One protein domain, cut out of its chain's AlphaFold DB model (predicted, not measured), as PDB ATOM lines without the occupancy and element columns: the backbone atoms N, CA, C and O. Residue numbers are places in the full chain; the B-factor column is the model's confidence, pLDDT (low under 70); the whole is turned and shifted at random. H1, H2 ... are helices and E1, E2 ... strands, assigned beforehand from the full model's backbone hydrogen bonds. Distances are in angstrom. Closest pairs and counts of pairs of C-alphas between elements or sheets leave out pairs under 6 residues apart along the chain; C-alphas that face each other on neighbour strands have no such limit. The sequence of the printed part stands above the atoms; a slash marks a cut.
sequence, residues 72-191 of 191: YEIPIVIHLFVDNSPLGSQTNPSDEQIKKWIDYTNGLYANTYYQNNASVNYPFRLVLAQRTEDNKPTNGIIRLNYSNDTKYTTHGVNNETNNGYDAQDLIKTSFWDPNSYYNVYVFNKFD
ATOM      1  N   TYR A  72     -52.812  -5.209  -6.994       93.69
ATOM      2  CA  TYR A  72     -51.648  -4.602  -6.350       93.69
ATOM      3  C   TYR A  72     -50.368  -5.338  -6.746       93.69
ATOM      4  O   TYR A  72     -50.291  -6.560  -6.660       93.69
ATOM      5  N   GLU A  73     -49.341  -4.605  -7.160       96.19
ATOM      6  CA  GLU A  73     -48.022  -5.186  -7.398       96.19
ATOM      7  C   GLU A  73     -47.167  -5.037  -6.149       96.19
ATOM      8  O   GLU A  73     -46.985  -3.929  -5.649       96.19
ATOM      9  N   ILE A  74     -46.657  -6.157  -5.646       97.50
ATOM     10  CA  ILE A  74     -45.731  -6.188  -4.518       97.50
ATOM     11  C   ILE A  74     -44.326  -6.400  -5.091       97.50
ATOM     12  O   ILE A  74     -44.052  -7.487  -5.617       97.50
ATOM     13  N   PRO A  75     -43.436  -5.394  -5.019       98.12
ATOM     14  CA  PRO A  75     -42.054  -5.544  -5.450       98.12
ATOM     15  C   PRO A  75     -41.329  -6.557  -4.564       98.12
ATOM     16  O   PRO A  75     -41.299  -6.405  -3.343       98.12
ATOM     17  N   ILE A  76     -40.728  -7.577  -5.170       98.38
ATOM     18  CA  ILE A  76     -39.925  -8.588  -4.479       98.38
ATOM     19  C   ILE A  76     -38.453  -8.498  -4.860       98.38
ATOM     20  O   ILE A  76     -38.101  -8.176  -5.999       98.38
ATOM     21  N   VAL A  77     -37.603  -8.833  -3.894       98.44
ATOM     22  CA  VAL A  77     -36.157  -8.985  -4.077       98.44
ATOM     23  C   VAL A  77     -35.781 -10.388  -3.632       98.44
ATOM     24  O   VAL A  77     -36.028 -10.763  -2.485       98.44
ATOM     25  N   ILE A  78     -35.213 -11.170  -4.547       98.31
ATOM     26  CA  ILE A  78     -34.761 -12.533  -4.278       98.31
ATOM     27  C   ILE A  78     -33.281 -12.496  -3.897       98.31
ATOM     28  O   ILE A  78     -32.452 -12.080  -4.703       98.31
ATOM     29  N   HIS A  79     -32.946 -12.972  -2.702       97.94
ATOM     30  CA  HIS A  79     -31.576 -13.094  -2.201       97.94
ATOM     31  C   HIS A  79     -31.164 -14.567  -2.205       97.94
ATOM     32  O   HIS A  79     -31.626 -15.349  -1.375       97.94
ATOM     33  N   LEU A  80     -30.320 -14.956  -3.158       97.25
ATOM     34  CA  LEU A  80     -29.834 -16.323  -3.339       97.25
ATOM     35  C   LEU A  80     -28.455 -16.490  -2.726       97.25
ATOM     36  O   LEU A  80     -27.497 -15.866  -3.179       97.25
ATOM     37  N   PHE A  81     -28.349 -17.393  -1.762       96.81
ATOM     38  CA  PHE A  81     -27.075 -17.824  -1.204       96.81
ATOM     39  C   PHE A  81     -26.636 -19.067  -1.974       96.81
ATOM     40  O   PHE A  81     -27.278 -20.114  -1.890       96.81
ATOM     41  N   VAL A  82     -25.598 -18.918  -2.800       95.31
ATOM     42  CA  VAL A  82     -25.165 -19.956  -3.746       95.31
ATOM     43  C   VAL A  82     -23.778 -20.476  -3.399       95.31
ATOM     44  O   VAL A  82     -22.903 -19.732  -2.951       95.31
ATOM     45  N   ASP A  83     -23.576 -21.767  -3.631       92.06
ATOM     46  CA  ASP A  83     -22.281 -22.434  -3.542       92.06
ATOM     47  C   ASP A  83     -21.563 -22.419  -4.910       92.06
ATOM     48  O   ASP A  83     -21.810 -21.561  -5.760       92.06
ATOM     49  N   ASN A  84     -20.639 -23.353  -5.134       91.38
ATOM     50  CA  ASN A  84     -19.916 -23.509  -6.398       91.38
ATOM     51  C   ASN A  84     -20.724 -24.228  -7.498       91.38
ATOM     52  O   ASN A  84     -20.155 -24.594  -8.530       91.38
ATOM     53  N   SER A  85     -22.026 -24.451  -7.300       92.88
ATOM     54  CA  SER A  85     -22.851 -25.158  -8.273       92.88
ATOM     55  C   SER A  85     -23.042 -24.359  -9.570       92.88
ATOM     56  O   SER A  85     -23.174 -23.129  -9.538       92.88
ATOM     57  N   PRO A  86     -23.116 -25.040 -10.732       95.50
ATOM     58  CA  PRO A  86     -23.355 -24.384 -12.014       95.50
ATOM     59  C   PRO A  86     -24.677 -23.613 -12.047       95.50
ATOM     60  O   PRO A  86     -25.675 -24.058 -11.482       95.50
ATOM     61  N   LEU A  87     -24.710 -22.494 -12.775       96.25
ATOM     62  CA  LEU A  87     -25.948 -21.752 -13.016       96.25
ATOM     63  C   LEU A  87     -26.995 -22.649 -13.697       96.25
ATOM     64  O   LEU A  87     -26.693 -23.350 -14.662       96.25
ATOM     65  N   GLY A  88     -28.232 -22.596 -13.206       95.06
ATOM     66  CA  GLY A  88     -29.341 -23.440 -13.651       95.06
ATOM     67  C   GLY A  88     -29.522 -24.721 -12.829       95.06
ATOM     68  O   GLY A  88     -30.503 -25.441 -13.040       95.06
ATOM     69  N   SER A  89     -28.609 -25.015 -11.894       95.19
ATOM     70  CA  SER A  89     -28.787 -26.101 -10.929       95.19
ATOM     71  C   SER A  89     -29.876 -25.760  -9.905       95.19
ATOM     72  O   SER A  89     -30.300 -24.615  -9.767       95.19
ATOM     73  N   GLN A  90     -30.305 -26.757  -9.130       90.00
ATOM     74  CA  GLN A  90     -31.252 -26.549  -8.030       90.00
ATOM     75  C   GLN A  90     -30.718 -25.580  -6.959       90.00
ATOM     76  O   GLN A  90     -31.479 -24.802  -6.394       90.00
ATOM     77  N   THR A  91     -29.411 -25.615  -6.701       90.69
ATOM     78  CA  THR A  91     -28.708 -24.820  -5.681       90.69
ATOM     79  C   THR A  91     -28.188 -23.475  -6.205       90.69
ATOM     80  O   THR A  91     -27.711 -22.657  -5.420       90.69
ATOM     81  N   ASN A  92     -28.286 -23.233  -7.517       95.44
ATOM     82  CA  ASN A  92     -27.958 -21.978  -8.191       95.44
ATOM     83  C   ASN A  92     -28.908 -21.766  -9.397       95.44
ATOM     84  O   ASN A  92     -28.469 -21.791 -10.551       95.44
ATOM     85  N   PRO A  93     -30.223 -21.589  -9.158       96.25
ATOM     86  CA  PRO A  93     -31.243 -21.546 -10.211       96.25
ATOM     87  C   PRO A  93     -31.038 -20.347 -11.135       96.25
ATOM     88  O   PRO A  93     -30.656 -19.283 -10.662       96.25
ATOM     89  N   SER A  94     -31.313 -20.468 -12.433       97.62
ATOM     90  CA  SER A  94     -31.241 -19.352 -13.383       97.62
ATOM     91  C   SER A  94     -32.339 -18.310 -13.139       97.62
ATOM     92  O   SER A  94     -33.357 -18.583 -12.499       97.62
ATOM     93  N   ASP A  95     -32.159 -17.109 -13.688       98.12
ATOM     94  CA  ASP A  95     -33.156 -16.035 -13.605       98.12
ATOM     95  C   ASP A  95     -34.502 -16.459 -14.223       98.12
ATOM     96  O   ASP A  95     -35.565 -16.090 -13.727       98.12
ATOM     97  N   GLU A  96     -34.487 -17.281 -15.274       98.12
ATOM     98  CA  GLU A  96     -35.693 -17.843 -15.891       98.12
ATOM     99  C   GLU A  96     -36.405 -18.843 -14.976       98.12
ATOM    100  O   GLU A  96     -37.634 -18.878 -14.955       98.12
ATOM    101  N   GLN A  97     -35.665 -19.659 -14.219       97.88
ATOM    102  CA  GLN A  97     -36.263 -20.579 -13.246       97.88
ATOM    103  C   GLN A  97     -36.931 -19.807 -12.103       97.88
ATOM    104  O   GLN A  97     -38.062 -20.122 -11.743       97.88
ATOM    105  N   ILE A  98     -36.290 -18.745 -11.606       98.12
ATOM    106  CA  ILE A  98     -36.853 -17.872 -10.563       98.12
ATOM    107  C   ILE A  98     -38.126 -17.179 -11.057       98.12
ATOM    108  O   ILE A  98     -39.137 -17.171 -10.357       98.12
ATOM    109  N   LYS A  99     -38.122 -16.657 -12.290       98.12
ATOM    110  CA  LYS A  99     -39.326 -16.078 -12.911       98.12
ATOM    111  C   LYS A  99     -40.464 -17.097 -12.997       98.12
ATOM    112  O   LYS A  99     -41.585 -16.767 -12.637       98.12
ATOM    113  N   LYS A 100     -40.173 -18.352 -13.359       97.94
ATOM    114  CA  LYS A 100     -41.180 -19.429 -13.365       97.94
ATOM    115  C   LYS A 100     -41.747 -19.726 -11.976       97.94
ATOM    116  O   LYS A 100     -42.935 -20.020 -11.879       97.94
ATOM    117  N   TRP A 101     -40.938 -19.658 -10.915       96.88
ATOM    118  CA  TRP A 101     -41.439 -19.794  -9.541       96.88
ATOM    119  C   TRP A 101     -42.416 -18.671  -9.201       96.88
ATOM    120  O   TRP A 101     -43.507 -18.938  -8.712       96.88
ATOM    121  N   ILE A 102     -42.062 -17.430  -9.543       98.00
ATOM    122  CA  ILE A 102     -42.910 -16.254  -9.323       98.00
ATOM    123  C   ILE A 102     -44.214 -16.355 -10.127       98.00
ATOM    124  O   ILE A 102     -45.284 -16.102  -9.580       98.00
ATOM    125  N   ASP A 103     -44.148 -16.764 -11.395       97.25
ATOM    126  CA  ASP A 103     -45.325 -16.946 -12.252       97.25
ATOM    127  C   ASP A 103     -46.264 -18.021 -11.694       97.25
ATOM    128  O   ASP A 103     -47.478 -17.817 -11.627       97.25
ATOM    129  N   TYR A 104     -45.703 -19.143 -11.236       95.88
ATOM    130  CA  TYR A 104     -46.468 -20.199 -10.582       95.88
ATOM    131  C   TYR A 104     -47.153 -19.685  -9.305       95.88
ATOM    132  O   TYR A 104     -48.364 -19.846  -9.151       95.88
ATOM    133  N   THR A 105     -46.418 -18.993  -8.430       95.31
ATOM    134  CA  THR A 105     -46.962 -18.380  -7.208       95.31
ATOM    135  C   THR A 105     -48.065 -17.363  -7.516       95.31
ATOM    136  O   THR A 105     -49.122 -17.386  -6.888       95.31
ATOM    137  N   ASN A 106     -47.876 -16.514  -8.525       96.06
ATOM    138  CA  ASN A 106     -48.894 -15.561  -8.963       96.06
ATOM    139  C   ASN A 106     -50.143 -16.257  -9.514       96.06
ATOM    140  O   ASN A 106     -51.250 -15.788  -9.264       96.06
ATOM    141  N   GLY A 107     -50.000 -17.386 -10.213       93.50
ATOM    142  CA  GLY A 107     -51.143 -18.190 -10.645       93.50
ATOM    143  C   GLY A 107     -51.911 -18.821  -9.477       93.50
ATOM    144  O   GLY A 107     -53.137 -18.927  -9.532       93.50
ATOM    145  N   LEU A 108     -51.230 -19.182  -8.381       91.88
ATOM    146  CA  LEU A 108     -51.902 -19.618  -7.150       91.88
ATOM    147  C   LEU A 108     -52.732 -18.479  -6.537       91.88
ATOM    148  O   LEU A 108     -53.902 -18.691  -6.218       91.88
ATOM    149  N   TYR A 109     -52.172 -17.267  -6.436       92.44
ATOM    150  CA  TYR A 109     -52.894 -16.092  -5.926       92.44
ATOM    151  C   TYR A 109     -54.058 -15.670  -6.826       92.44
ATOM    152  O   TYR A 109     -55.140 -15.357  -6.335       92.44
ATOM    153  N   ALA A 110     -53.871 -15.742  -8.143       90.88
ATOM    154  CA  ALA A 110     -54.906 -15.455  -9.127       90.88
ATOM    155  C   ALA A 110     -55.950 -16.579  -9.260       90.88
ATOM    156  O   ALA A 110     -56.870 -16.464 -10.070       90.88
ATOM    157  N   ASN A 111     -55.821 -17.660  -8.478       88.62
ATOM    158  CA  ASN A 111     -56.712 -18.816  -8.504       88.62
ATOM    159  C   ASN A 111     -56.822 -19.470  -9.902       88.62
ATOM    160  O   ASN A 111     -57.886 -19.927 -10.308       88.62
ATOM    161  N   THR A 112     -55.725 -19.522 -10.666       87.00
ATOM    162  CA  THR A 112     -55.723 -20.089 -12.030       87.00
ATOM    163  C   THR A 112     -55.491 -21.599 -12.064       87.00
ATOM    164  O   THR A 112     -55.709 -22.227 -13.096       87.00
ATOM    165  N   TYR A 113     -55.021 -22.188 -10.959       82.12
ATOM    166  CA  TYR A 113     -54.685 -23.616 -10.871       82.12
ATOM    167  C   TYR A 113     -55.741 -24.469 -10.162       82.12
ATOM    168  O   TYR A 113     -55.740 -25.690 -10.320       82.12
ATOM    169  N   TYR A 114     -56.650 -23.857  -9.400       78.56
ATOM    170  CA  TYR A 114     -57.703 -24.591  -8.707       78.56
ATOM    171  C   TYR A 114     -58.958 -24.685  -9.578       78.56
ATOM    172  O   TYR A 114     -59.443 -23.699 -10.126       78.56
ATOM    173  N   GLN A 115     -59.502 -25.892  -9.693       78.00
ATOM    174  CA  GLN A 115     -60.769 -26.135 -10.382       78.00
ATOM    175  C   GLN A 115     -61.956 -25.793  -9.464       78.00
ATOM    176  O   GLN A 115     -61.823 -25.757  -8.240       78.00
ATOM    177  N   ASN A 116     -63.138 -25.590 -10.052       77.88
ATOM    178  CA  ASN A 116     -64.419 -25.461  -9.336       77.88
ATOM    179  C   ASN A 116     -64.494 -24.333  -8.286       77.88
ATOM    180  O   ASN A 116     -65.233 -24.462  -7.315       77.88
ATOM    181  N   ASN A 117     -63.749 -23.234  -8.460       66.31
ATOM    182  CA  ASN A 117     -63.698 -22.130  -7.490       66.31
ATOM    183  C   ASN A 117     -63.308 -22.584  -6.068       66.31
ATOM    184  O   ASN A 117     -63.800 -22.035  -5.085       66.31
ATOM    185  N   ALA A 118     -62.425 -23.582  -5.941       77.38
ATOM    186  CA  ALA A 118     -61.980 -24.077  -4.634       77.38
ATOM    187  C   ALA A 118     -61.150 -23.055  -3.825       77.38
ATOM    188  O   ALA A 118     -60.813 -23.313  -2.673       77.38
ATOM    189  N   SER A 119     -60.823 -21.903  -4.414       79.94
ATOM    190  CA  SER A 119     -60.131 -20.797  -3.759       79.94
ATOM    191  C   SER A 119     -60.698 -19.448  -4.221       79.94
ATOM    192  O   SER A 119     -61.544 -19.373  -5.118       79.94
ATOM    193  N   VAL A 120     -60.236 -18.377  -3.583       82.75
ATOM    194  CA  VAL A 120     -60.562 -16.986  -3.910       82.75
ATOM    195  C   VAL A 120     -59.412 -16.344  -4.683       82.75
ATOM    196  O   VAL A 120     -58.250 -16.681  -4.473       82.75
ATOM    197  N   ASN A 121     -59.735 -15.408  -5.576       86.25
ATOM    198  CA  ASN A 121     -58.729 -14.584  -6.242       86.25
ATOM    199  C   ASN A 121     -58.210 -13.523  -5.261       86.25
ATOM    200  O   ASN A 121     -58.985 -12.699  -4.767       86.25
ATOM    201  N   TYR A 122     -56.907 -13.530  -5.004       88.62
ATOM    202  CA  TYR A 122     -56.232 -12.486  -4.253       88.62
ATOM    203  C   TYR A 122     -55.802 -11.377  -5.223       88.62
ATOM    204  O   TYR A 122     -55.015 -11.643  -6.130       88.62
ATOM    205  N   PRO A 123     -56.265 -10.123  -5.056       90.25
ATOM    206  CA  PRO A 123     -56.042  -9.054  -6.027       90.25
ATOM    207  C   PRO A 123     -54.637  -8.440  -5.898       90.25
ATOM    208  O   PRO A 123     -54.480  -7.228  -5.783       90.25
ATOM    209  N   PHE A 124     -53.594  -9.265  -5.885       93.62
ATOM    210  CA  PHE A 124     -52.206  -8.826  -5.921       93.62
ATOM    211  C   PHE A 124     -51.339  -9.802  -6.717       93.62
ATOM    212  O   PHE A 124     -51.715 -10.949  -6.949       93.62
ATOM    213  N   ARG A 125     -50.159  -9.343  -7.128       96.75
ATOM    214  CA  ARG A 125     -49.117 -10.177  -7.725       96.75
ATOM    215  C   ARG A 125     -47.738  -9.744  -7.252       96.75
ATOM    216  O   ARG A 125     -47.501  -8.566  -6.992       96.75
ATOM    217  N   LEU A 126     -46.827 -10.698  -7.175       98.38
ATOM    218  CA  LEU A 126     -45.414 -10.456  -6.933       98.38
ATOM    219  C   LEU A 126     -44.741 -10.070  -8.251       98.38
ATOM    220  O   LEU A 126     -44.946 -10.731  -9.273       98.38
ATOM    221  N   VAL A 127     -43.926  -9.019  -8.227       98.25
ATOM    222  CA  VAL A 127     -43.123  -8.580  -9.377       98.25
ATOM    223  C   VAL A 127     -41.685  -8.360  -8.934       98.25
ATOM    224  O   VAL A 127     -41.447  -7.796  -7.871       98.25
ATOM    225  N   LEU A 128     -40.708  -8.798  -9.730       98.62
ATOM    226  CA  LEU A 128     -39.304  -8.499  -9.435       98.62
ATOM    227  C   LEU A 128     -39.091  -6.984  -9.393       98.62
ATOM    228  O   LEU A 128     -39.554  -6.262 -10.281       98.62
ATOM    229  N   ALA A 129     -38.374  -6.516  -8.372       98.25
ATOM    230  CA  ALA A 129     -37.981  -5.122  -8.269       98.25
ATOM    231  C   ALA A 129     -37.217  -4.687  -9.531       98.25
ATOM    232  O   ALA A 129     -36.290  -5.360  -9.979       98.25
ATOM    233  N   GLN A 130     -37.606  -3.543 -10.096       97.38
ATOM    234  CA  GLN A 130     -36.974  -2.966 -11.292       97.38
ATOM    235  C   GLN A 130     -36.045  -1.793 -10.960       97.38
ATOM    236  O   GLN A 130     -35.248  -1.358 -11.794       97.38
ATOM    237  N   ARG A 131     -36.154  -1.267  -9.736       96.56
ATOM    238  CA  ARG A 131     -35.362  -0.160  -9.204       96.56
ATOM    239  C   ARG A 131     -34.877  -0.509  -7.804       96.56
ATOM    240  O   ARG A 131     -35.591  -1.183  -7.075       96.56
ATOM    241  N   THR A 132     -33.665  -0.085  -7.466       95.06
ATOM    242  CA  THR A 132     -33.148  -0.082  -6.092       95.06
ATOM    243  C   THR A 132     -33.737   1.092  -5.306       95.06
ATOM    244  O   THR A 132     -34.319   1.999  -5.902       95.06
ATOM    245  N   GLU A 133     -33.493   1.155  -3.995       89.75
ATOM    246  CA  GLU A 133     -33.788   2.342  -3.164       89.75
ATOM    247  C   GLU A 133     -33.150   3.626  -3.727       89.75
ATOM    248  O   GLU A 133     -33.816   4.650  -3.838       89.75
ATOM    249  N   ASP A 134     -31.914   3.536  -4.235       93.06
ATOM    250  CA  ASP A 134     -31.231   4.634  -4.950       93.06
ATOM    251  C   ASP A 134     -31.762   4.905  -6.381       93.06
ATOM    252  O   ASP A 134     -31.113   5.598  -7.169       93.06
ATOM    253  N   ASN A 135     -32.889   4.307  -6.783       93.00
ATOM    254  CA  ASN A 135     -33.483   4.413  -8.124       93.00
ATOM    255  C   ASN A 135     -32.596   3.899  -9.291       93.00
ATOM    256  O   ASN A 135     -32.805   4.232 -10.468       93.00
ATOM    257  N   LYS A 136     -31.612   3.039  -9.010       97.44
ATOM    258  CA  LYS A 136     -30.789   2.384 -10.041       97.44
ATOM    259  C   LYS A 136     -31.548   1.191 -10.636       97.44
ATOM    260  O   LYS A 136     -32.272   0.530  -9.894       97.44
ATOM    261  N   PRO A 137     -31.420   0.889 -11.942       97.62
ATOM    262  CA  PRO A 137     -32.008  -0.318 -12.522       97.62
ATOM    263  C   PRO A 137     -31.508  -1.592 -11.829       97.62
ATOM    264  O   PRO A 137     -30.323  -1.707 -11.523       97.62
ATOM    265  N   THR A 138     -32.399  -2.557 -11.624       97.94
ATOM    266  CA  THR A 138     -32.081  -3.901 -11.111       97.94
ATOM    267  C   THR A 138     -32.967  -4.949 -11.790       97.94
ATOM    268  O   THR A 138     -33.999  -4.608 -12.369       97.94
ATOM    269  N   ASN A 139     -32.569  -6.219 -11.729       97.69
ATOM    270  CA  ASN A 139     -33.423  -7.361 -12.072       97.69
ATOM    271  C   ASN A 139     -34.149  -7.944 -10.840       97.69
ATOM    272  O   ASN A 139     -34.878  -8.923 -10.991       97.69
ATOM    273  N   GLY A 140     -33.923  -7.395  -9.639       97.62
ATOM    274  CA  GLY A 140     -34.532  -7.858  -8.389       97.62
ATOM    275  C   GLY A 140     -33.991  -9.200  -7.881       97.62
ATOM    276  O   GLY A 140     -34.591  -9.786  -6.983       97.62
ATOM    277  N   ILE A 141     -32.886  -9.701  -8.443       98.31
ATOM    278  CA  ILE A 141     -32.266 -10.977  -8.068       98.31
ATOM    279  C   ILE A 141     -30.820 -10.712  -7.652       98.31
ATOM    280  O   ILE A 141     -29.983 -10.313  -8.458       98.31
ATOM    281  N   ILE A 142     -30.521 -10.972  -6.385       97.50
ATOM    282  CA  ILE A 142     -29.197 -10.822  -5.790       97.50
ATOM    283  C   ILE A 142     -28.626 -12.213  -5.550       97.50
ATOM    284  O   ILE A 142     -29.249 -13.043  -4.894       97.50
ATOM    285  N   ARG A 143     -27.428 -12.474  -6.078       96.88
ATOM    286  CA  ARG A 143     -26.695 -13.727  -5.858       96.88
ATOM    287  C   ARG A 143     -25.493 -13.455  -4.973       96.88
ATOM    288  O   ARG A 143     -24.558 -12.775  -5.392       96.88
ATOM    289  N   LEU A 144     -25.518 -14.006  -3.770       96.19
ATOM    290  CA  LEU A 144     -24.407 -13.977  -2.837       96.19
ATOM    291  C   LEU A 144     -23.599 -15.261  -2.986       96.19
ATOM    292  O   LEU A 144     -24.094 -16.360  -2.730       96.19
ATOM    293  N   ASN A 145     -22.352 -15.118  -3.425       94.56
ATOM    294  CA  ASN A 145     -21.467 -16.247  -3.666       94.56
ATOM    295  C   ASN A 145     -20.744 -16.660  -2.374       94.56
ATOM    296  O   ASN A 145     -19.834 -15.967  -1.924       94.56
ATOM    297  N   TYR A 146     -21.116 -17.820  -1.839       95.75
ATOM    298  CA  TYR A 146     -20.514 -18.453  -0.666       95.75
ATOM    299  C   TYR A 146     -19.624 -19.652  -1.029       95.75
ATOM    300  O   TYR A 146     -19.233 -20.416  -0.155       95.75
ATOM    301  N   SER A 147     -19.249 -19.827  -2.302       94.25
ATOM    302  CA  SER A 147     -18.445 -20.974  -2.770       94.25
ATOM    303  C   SER A 147     -17.109 -21.176  -2.043       94.25
ATOM    304  O   SER A 147     -16.638 -22.307  -1.960       94.25
ATOM    305  N   ASN A 148     -16.508 -20.110  -1.504       95.25
ATOM    306  CA  ASN A 148     -15.250 -20.168  -0.749       95.25
ATOM    307  C   ASN A 148     -15.452 -20.236   0.774       95.25
ATOM    308  O   ASN A 148     -14.479 -20.260   1.524       95.25
ATOM    309  N   ASP A 149     -16.699 -20.236   1.243       95.94
ATOM    310  CA  ASP A 149     -17.028 -20.334   2.656       95.94
ATOM    311  C   ASP A 149     -17.238 -21.805   3.025       95.94
ATOM    312  O   ASP A 149     -18.280 -22.403   2.746       95.94
ATOM    313  N   THR A 150     -16.232 -22.413   3.655       95.25
ATOM    314  CA  THR A 150     -16.290 -23.824   4.060       95.25
ATOM    315  C   THR A 150     -17.450 -24.100   5.014       95.25
ATOM    316  O   THR A 150     -18.036 -25.179   4.964       95.25
ATOM    317  N   LYS A 151     -17.814 -23.145   5.879       95.06
ATOM    318  CA  LYS A 151     -18.902 -23.329   6.841       95.06
ATOM    319  C   LYS A 151     -20.244 -23.424   6.114       95.06
ATOM    320  O   LYS A 151     -20.971 -24.393   6.327       95.06
ATOM    321  N   TYR A 152     -20.528 -22.489   5.206       95.44
ATOM    322  CA  TYR A 152     -21.752 -22.483   4.402       95.44
ATOM    323  C   TYR A 152     -21.799 -23.670   3.437       95.44
ATOM    324  O   TYR A 152     -22.782 -24.400   3.385       95.44
ATOM    325  N   THR A 153     -20.718 -23.914   2.696       94.31
ATOM    326  CA  THR A 153     -20.685 -24.998   1.702       94.31
ATOM    327  C   THR A 153     -20.783 -26.380   2.340       94.31
ATOM    328  O   THR A 153     -21.306 -27.296   1.704       94.31
ATOM    329  N   THR A 154     -20.352 -26.544   3.594       93.62
ATOM    330  CA  THR A 154     -20.457 -27.816   4.322       93.62
ATOM    331  C   THR A 154     -21.822 -27.968   4.991       93.62
ATOM    332  O   THR A 154     -22.490 -28.969   4.739       93.62
ATOM    333  N   HIS A 155     -22.261 -26.972   5.768       94.88
ATOM    334  CA  HIS A 155     -23.421 -27.086   6.666       94.88
ATOM    335  C   HIS A 155     -24.610 -26.193   6.269       94.88
ATOM    336  O   HIS A 155     -25.745 -26.512   6.574       94.88
ATOM    337  N   GLY A 156     -24.404 -25.101   5.535       94.69
ATOM    338  CA  GLY A 156     -25.491 -24.195   5.154       94.69
ATOM    339  C   GLY A 156     -26.009 -23.386   6.344       94.69
ATOM    340  O   GLY A 156     -25.223 -22.713   7.017       94.69
ATOM    341  N   VAL A 157     -27.323 -23.411   6.568       94.94
ATOM    342  CA  VAL A 157     -28.035 -22.675   7.631       94.94
ATOM    343  C   VAL A 157     -28.483 -23.619   8.744       94.94
ATOM    344  O   VAL A 157     -28.890 -24.738   8.464       94.94
ATOM    345  N   ASN A 158     -28.454 -23.160   9.993       93.19
ATOM    346  CA  ASN A 158     -28.893 -23.957  11.136       93.19
ATOM    347  C   ASN A 158     -30.362 -24.386  10.998       93.19
ATOM    348  O   ASN A 158     -31.234 -23.535  10.791       93.19
ATOM    349  N   ASN A 159     -30.625 -25.680  11.167       87.62
ATOM    350  CA  ASN A 159     -31.962 -26.251  11.298       87.62
ATOM    351  C   ASN A 159     -31.997 -27.305  12.414       87.62
ATOM    352  O   ASN A 159     -32.692 -27.099  13.408       87.62
ATOM    353  N   GLU A 160     -31.223 -28.389  12.297       83.31
ATOM    354  CA  GLU A 160     -31.164 -29.434  13.331       83.31
ATOM    355  C   GLU A 160     -29.962 -29.276  14.267       83.31
ATOM    356  O   GLU A 160     -30.043 -29.593  15.461       83.31
ATOM    357  N   THR A 161     -28.835 -28.787  13.740       87.06
ATOM    358  CA  THR A 161     -27.599 -28.601  14.505       87.06
ATOM    359  C   THR A 161     -27.196 -27.119  14.568       87.06
ATOM    360  O   THR A 161     -27.957 -26.224  14.214       87.06
ATOM    361  N   ASN A 162     -26.036 -26.828  15.169       89.81
ATOM    362  CA  ASN A 162     -25.490 -25.464  15.270       89.81
ATOM    363  C   ASN A 162     -24.174 -25.333  14.481       89.81
ATOM    364  O   ASN A 162     -23.291 -24.556  14.856       89.81
ATOM    365  N   ASN A 163     -23.999 -26.149  13.440       93.88
ATOM    366  CA  ASN A 163     -22.770 -26.197  12.649       93.88
ATOM    367  C   ASN A 163     -22.812 -25.209  11.474       93.88
ATOM    368  O   ASN A 163     -21.768 -24.698  11.049       93.88
ATOM    369  N   GLY A 164     -24.009 -24.926  10.964       94.75
ATOM    370  CA  GLY A 164     -24.297 -23.933   9.942       94.75
ATOM    371  C   GLY A 164     -24.301 -22.491  10.451       94.75
ATOM    372  O   GLY A 164     -23.810 -22.132  11.530       94.75
ATOM    373  N   TYR A 165     -24.791 -21.606   9.593       96.19
ATOM    374  CA  TYR A 165     -25.004 -20.204   9.915       96.19
ATOM    375  C   TYR A 165     -26.351 -19.986  10.597       96.19
ATOM    376  O   TYR A 165     -27.358 -20.555  10.189       96.19
ATOM    377  N   ASP A 166     -26.390 -19.076  11.571       93.62
ATOM    378  CA  ASP A 166     -27.661 -18.476  11.962       93.62
ATOM    379  C   ASP A 166     -28.233 -17.719  10.751       93.62
ATOM    380  O   ASP A 166     -27.539 -16.912  10.121       93.62
ATOM    381  N   ALA A 167     -29.496 -17.985  10.405       92.50
ATOM    382  CA  ALA A 167     -30.142 -17.378   9.244       92.50
ATOM    383  C   ALA A 167     -30.117 -15.840   9.297       92.50
ATOM    384  O   ALA A 167     -29.973 -15.190   8.262       92.50
ATOM    385  N   GLN A 168     -30.215 -15.244  10.492       92.00
ATOM    386  CA  GLN A 168     -30.192 -13.792  10.669       92.00
ATOM    387  C   GLN A 168     -28.834 -13.190  10.320       92.00
ATOM    388  O   GLN A 168     -28.778 -12.059   9.839       92.00
ATOM    389  N   ASP A 169     -27.740 -13.917  10.534       94.69
ATOM    390  CA  ASP A 169     -26.409 -13.421  10.189       94.69
ATOM    391  C   ASP A 169     -26.193 -13.396   8.677       94.69
ATOM    392  O   ASP A 169     -25.575 -12.462   8.171       94.69
ATOM    393  N   LEU A 170     -26.786 -14.342   7.945       95.19
ATOM    394  CA  LEU A 170     -26.812 -14.303   6.483       95.19
ATOM    395  C   LEU A 170     -27.751 -13.214   5.957       95.19
ATOM    396  O   LEU A 170     -27.353 -12.437   5.093       95.19
ATOM    397  N   ILE A 171     -28.964 -13.094   6.502       94.38
ATOM    398  CA  ILE A 171     -29.953 -12.081   6.091       94.38
ATOM    399  C   ILE A 171     -29.388 -10.655   6.200       94.38
ATOM    400  O   ILE A 171     -29.603  -9.836   5.312       94.38
ATOM    401  N   LYS A 172     -28.597 -10.352   7.237       94.38
ATOM    402  CA  LYS A 172     -27.967  -9.027   7.410       94.38
ATOM    403  C   LYS A 172     -26.967  -8.659   6.305       94.38
ATOM    404  O   LYS A 172     -26.626  -7.486   6.181       94.38
ATOM    405  N   THR A 173     -26.476  -9.624   5.525       94.56
ATOM    406  CA  THR A 173     -25.477  -9.374   4.468       94.56
ATOM    407  C   THR A 173     -26.088  -8.807   3.186       94.56
ATOM    408  O   THR A 173     -25.373  -8.196   2.393       94.56
ATOM    409  N   SER A 174     -27.397  -8.970   2.983       94.62
ATOM    410  CA  SER A 174     -28.126  -8.392   1.856       94.62
ATOM    411  C   SER A 174     -29.572  -8.147   2.248       94.62
ATOM    412  O   SER A 174     -30.332  -9.083   2.450       94.62
ATOM    413  N   PHE A 175     -29.949  -6.878   2.353       93.69
ATOM    414  CA  PHE A 175     -31.237  -6.460   2.892       93.69
ATOM    415  C   PHE A 175     -31.733  -5.219   2.157       93.69
ATOM    416  O   PHE A 175     -30.952  -4.300   1.913       93.69
ATOM    417  N   TRP A 176     -33.013  -5.210   1.792       96.25
ATOM    418  CA  TRP A 176     -33.713  -4.042   1.248       96.25
ATOM    419  C   TRP A 176     -34.843  -3.648   2.207       96.25
ATOM    420  O   TRP A 176     -35.398  -4.509   2.893       96.25
ATOM    421  N   ASP A 177     -35.198  -2.368   2.259       96.12
ATOM    422  CA  ASP A 177     -36.191  -1.811   3.175       96.12
ATOM    423  C   ASP A 177     -37.549  -2.531   3.037       96.12
ATOM    424  O   ASP A 177     -38.185  -2.458   1.976       96.12
ATOM    425  N   PRO A 178     -38.041  -3.197   4.100       95.12
ATOM    426  CA  PRO A 178     -39.297  -3.936   4.084       95.12
ATOM    427  C   PRO A 178     -40.528  -3.039   3.926       95.12
ATOM    428  O   PRO A 178     -41.610  -3.550   3.647       95.12
ATOM    429  N   ASN A 179     -40.390  -1.717   4.078       95.19
ATOM    430  CA  ASN A 179     -41.469  -0.782   3.751       95.19
ATOM    431  C   ASN A 179     -41.667  -0.616   2.239       95.19
ATOM    432  O   ASN A 179     -42.735  -0.180   1.812       95.19
ATOM    433  N   SER A 180     -40.653  -0.953   1.438       95.69
ATOM    434  CA  SER A 180     -40.656  -0.771  -0.017       95.69
ATOM    435  C   SER A 180     -40.597  -2.093  -0.787       95.69
ATOM    436  O   SER A 180     -41.119  -2.172  -1.900       95.69
ATOM    437  N   TYR A 181     -39.988  -3.133  -0.207       97.75
ATOM    438  CA  TYR A 181     -39.734  -4.406  -0.881       97.75
ATOM    439  C   TYR A 181     -40.052  -5.601   0.004       97.75
ATOM    440  O   TYR A 181     -39.713  -5.642   1.186       97.75
ATOM    441  N   TYR A 182     -40.619  -6.642  -0.596       97.69
ATOM    442  CA  TYR A 182     -40.747  -7.931   0.057       97.69
ATOM    443  C   TYR A 182     -39.506  -8.793  -0.223       97.69
ATOM    444  O   TYR A 182     -39.267  -9.249  -1.343       97.69
ATOM    445  N   ASN A 183     -38.678  -8.973   0.806       97.75
ATOM    446  CA  ASN A 183     -37.428  -9.723   0.720       97.75
ATOM    447  C   ASN A 183     -37.693 -11.229   0.817       97.75
ATOM    448  O   ASN A 183     -38.271 -11.696   1.798       97.75
ATOM    449  N   VAL A 184     -37.209 -11.988  -0.165       97.69
ATOM    450  CA  VAL A 184     -37.299 -13.451  -0.198       97.69
ATOM    451  C   VAL A 184     -35.888 -14.022  -0.173       97.69
ATOM    452  O   VAL A 184     -35.115 -13.832  -1.111       97.69
ATOM    453  N   TYR A 185     -35.552 -14.728   0.900       97.19
ATOM    454  CA  TYR A 185     -34.246 -15.356   1.082       97.19
ATOM    455  C   TYR A 185     -34.315 -16.823   0.681       97.19
ATOM    456  O   TYR A 185     -35.191 -17.555   1.138       97.19
ATOM    457  N   VAL A 186     -33.391 -17.247  -0.173       95.81
ATOM    458  CA  VAL A 186     -33.305 -18.621  -0.663       95.81
ATOM    459  C   VAL A 186     -31.936 -19.173  -0.290       95.81
ATOM    460  O   VAL A 186     -30.909 -18.777  -0.848       95.81
ATOM    461  N   PHE A 187     -31.943 -20.094   0.670       94.69
ATOM    462  CA  PHE A 187     -30.777 -20.864   1.082       94.69
ATOM    463  C   PHE A 187     -30.806 -22.226   0.401       94.69
ATOM    464  O   PHE A 187     -31.859 -22.857   0.304       94.69
ATOM    465  N   ASN A 188     -29.652 -22.686  -0.070       92.00
ATOM    466  CA  ASN A 188     -29.559 -23.944  -0.803       92.00
ATOM    467  C   ASN A 188     -29.305 -25.171   0.099       92.00
ATOM    468  O   ASN A 188     -29.350 -26.299  -0.392       92.00
ATOM    469  N   LYS A 189     -29.030 -24.960   1.394       90.50
ATOM    470  CA  LYS A 189     -28.670 -26.004   2.355       90.50
ATOM    471  C   LYS A 189     -29.030 -25.602   3.786       90.50
ATOM    472  O   LYS A 189     -28.824 -24.451   4.176       90.50
ATOM    473  N   PHE A 190     -29.491 -26.585   4.551       91.25
ATOM    474  CA  PHE A 190     -29.696 -26.522   5.994       91.25
ATOM    475  C   PHE A 190     -28.973 -27.703   6.662       91.25
ATOM    476  O   PHE A 190     -28.782 -28.730   6.000       91.25
ATOM    477  N   ASP A 191     -28.542 -27.527   7.911       86.38
ATOM    478  CA  ASP A 191     -27.784 -28.513   8.699       86.38
ATOM    479  C   ASP A 191     -28.633 -29.438   9.585       86.38
ATOM    480  O   ASP A 191     -29.864 -29.219   9.710       86.38
TER     481      ASP A 191
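Overview. This is residues 72 to 191 of the 191 residues of an uncharacterized protein of Empedobacter stercoris (UniProt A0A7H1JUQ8). One long strand, E1, is the spine of a small, strongly twisted sheet: E2 and E3 follow one another along one side of it and E4 runs along the other. H1 covers E2, running along it, while the short helix H2 sits beyond the far end of the sheet and H3 only grazes it; long loops reach out between these parts. The printed part has 120 residues, with three named helices and four named strands in the order E1, H1, E2, E3, H2, H3, E4; the class is mixed, helices and strands, and under half of the residues are in named elements. The sheet is branched, its neighbour pairs parallel. The whole is only just compact, close to loose, with a radius of gyration of the C-alphas of 16.3 A and spans of 48 by 38 by 26 A.

Arrangement. Strand E1, residues 72 to 82, has three neighbours and staggered pairing. E2, residues 124 to 128, is parallel to it beside residues 72 to 76, with N 74 and O 125 2.9 A apart, within hydrogen-bond range. E3, residues 141 to 145, is parallel to E1 on the same side, beside residues 77 to 82, with N 80 and O 142 at 2.8 A. E4, residues 182 to 187, is parallel to E1 on the other side, with N 79 and O 184 at 2.8 A. Helix H1, residues 95 to 109, is on the sheet at a height of 9.0 A, over E2 and along it at 3 degrees on the local plane; their closest C-alphas are those of Asn 106 and Arg 125, 5.5 A. E1, H1 and E2 form a strand-helix-strand unit, two parallel neighbour strands with a helix between, and its crossover is right-handed. H2, residues 150 to 155, is only just not on the sheet, with 4 pairs of C-alphas within 10 A. H3, residues 167 to 171, only grazes the sheet; its closest C-alphas with E4 are those of Ile 171 and Tyr 185, 7.4 A. H1 is apart from H2 and H3. In H1, H2 and H3 every O i to N i+4 pair is within hydrogen-bond range.

Along the chain. E1 begins at C-alpha 72, (-51.648, -4.602, -6.350), and measures 30.7 A. H1 measures 21.2 A, from C-alpha 95 at (-33.156, -16.035, -13.605). E2 measures 13.4 A, E3 12.8 A, H2 8.3 A and H3 6.2 A. E4 measures 16.4 A and ends at C-alpha 187, (-30.777, -20.864, 1.082).

Size, cuts and confidence. The C-alphas of Asn 116 and Asn 148 are the two farthest apart, 50.2 A. The printed part has no cut. The links E1 to H1, H1 to E2, E2 to E3 and H2 to H3 are long. The mean pLDDT of the printed part is 93.7, and residue 117 is under 70.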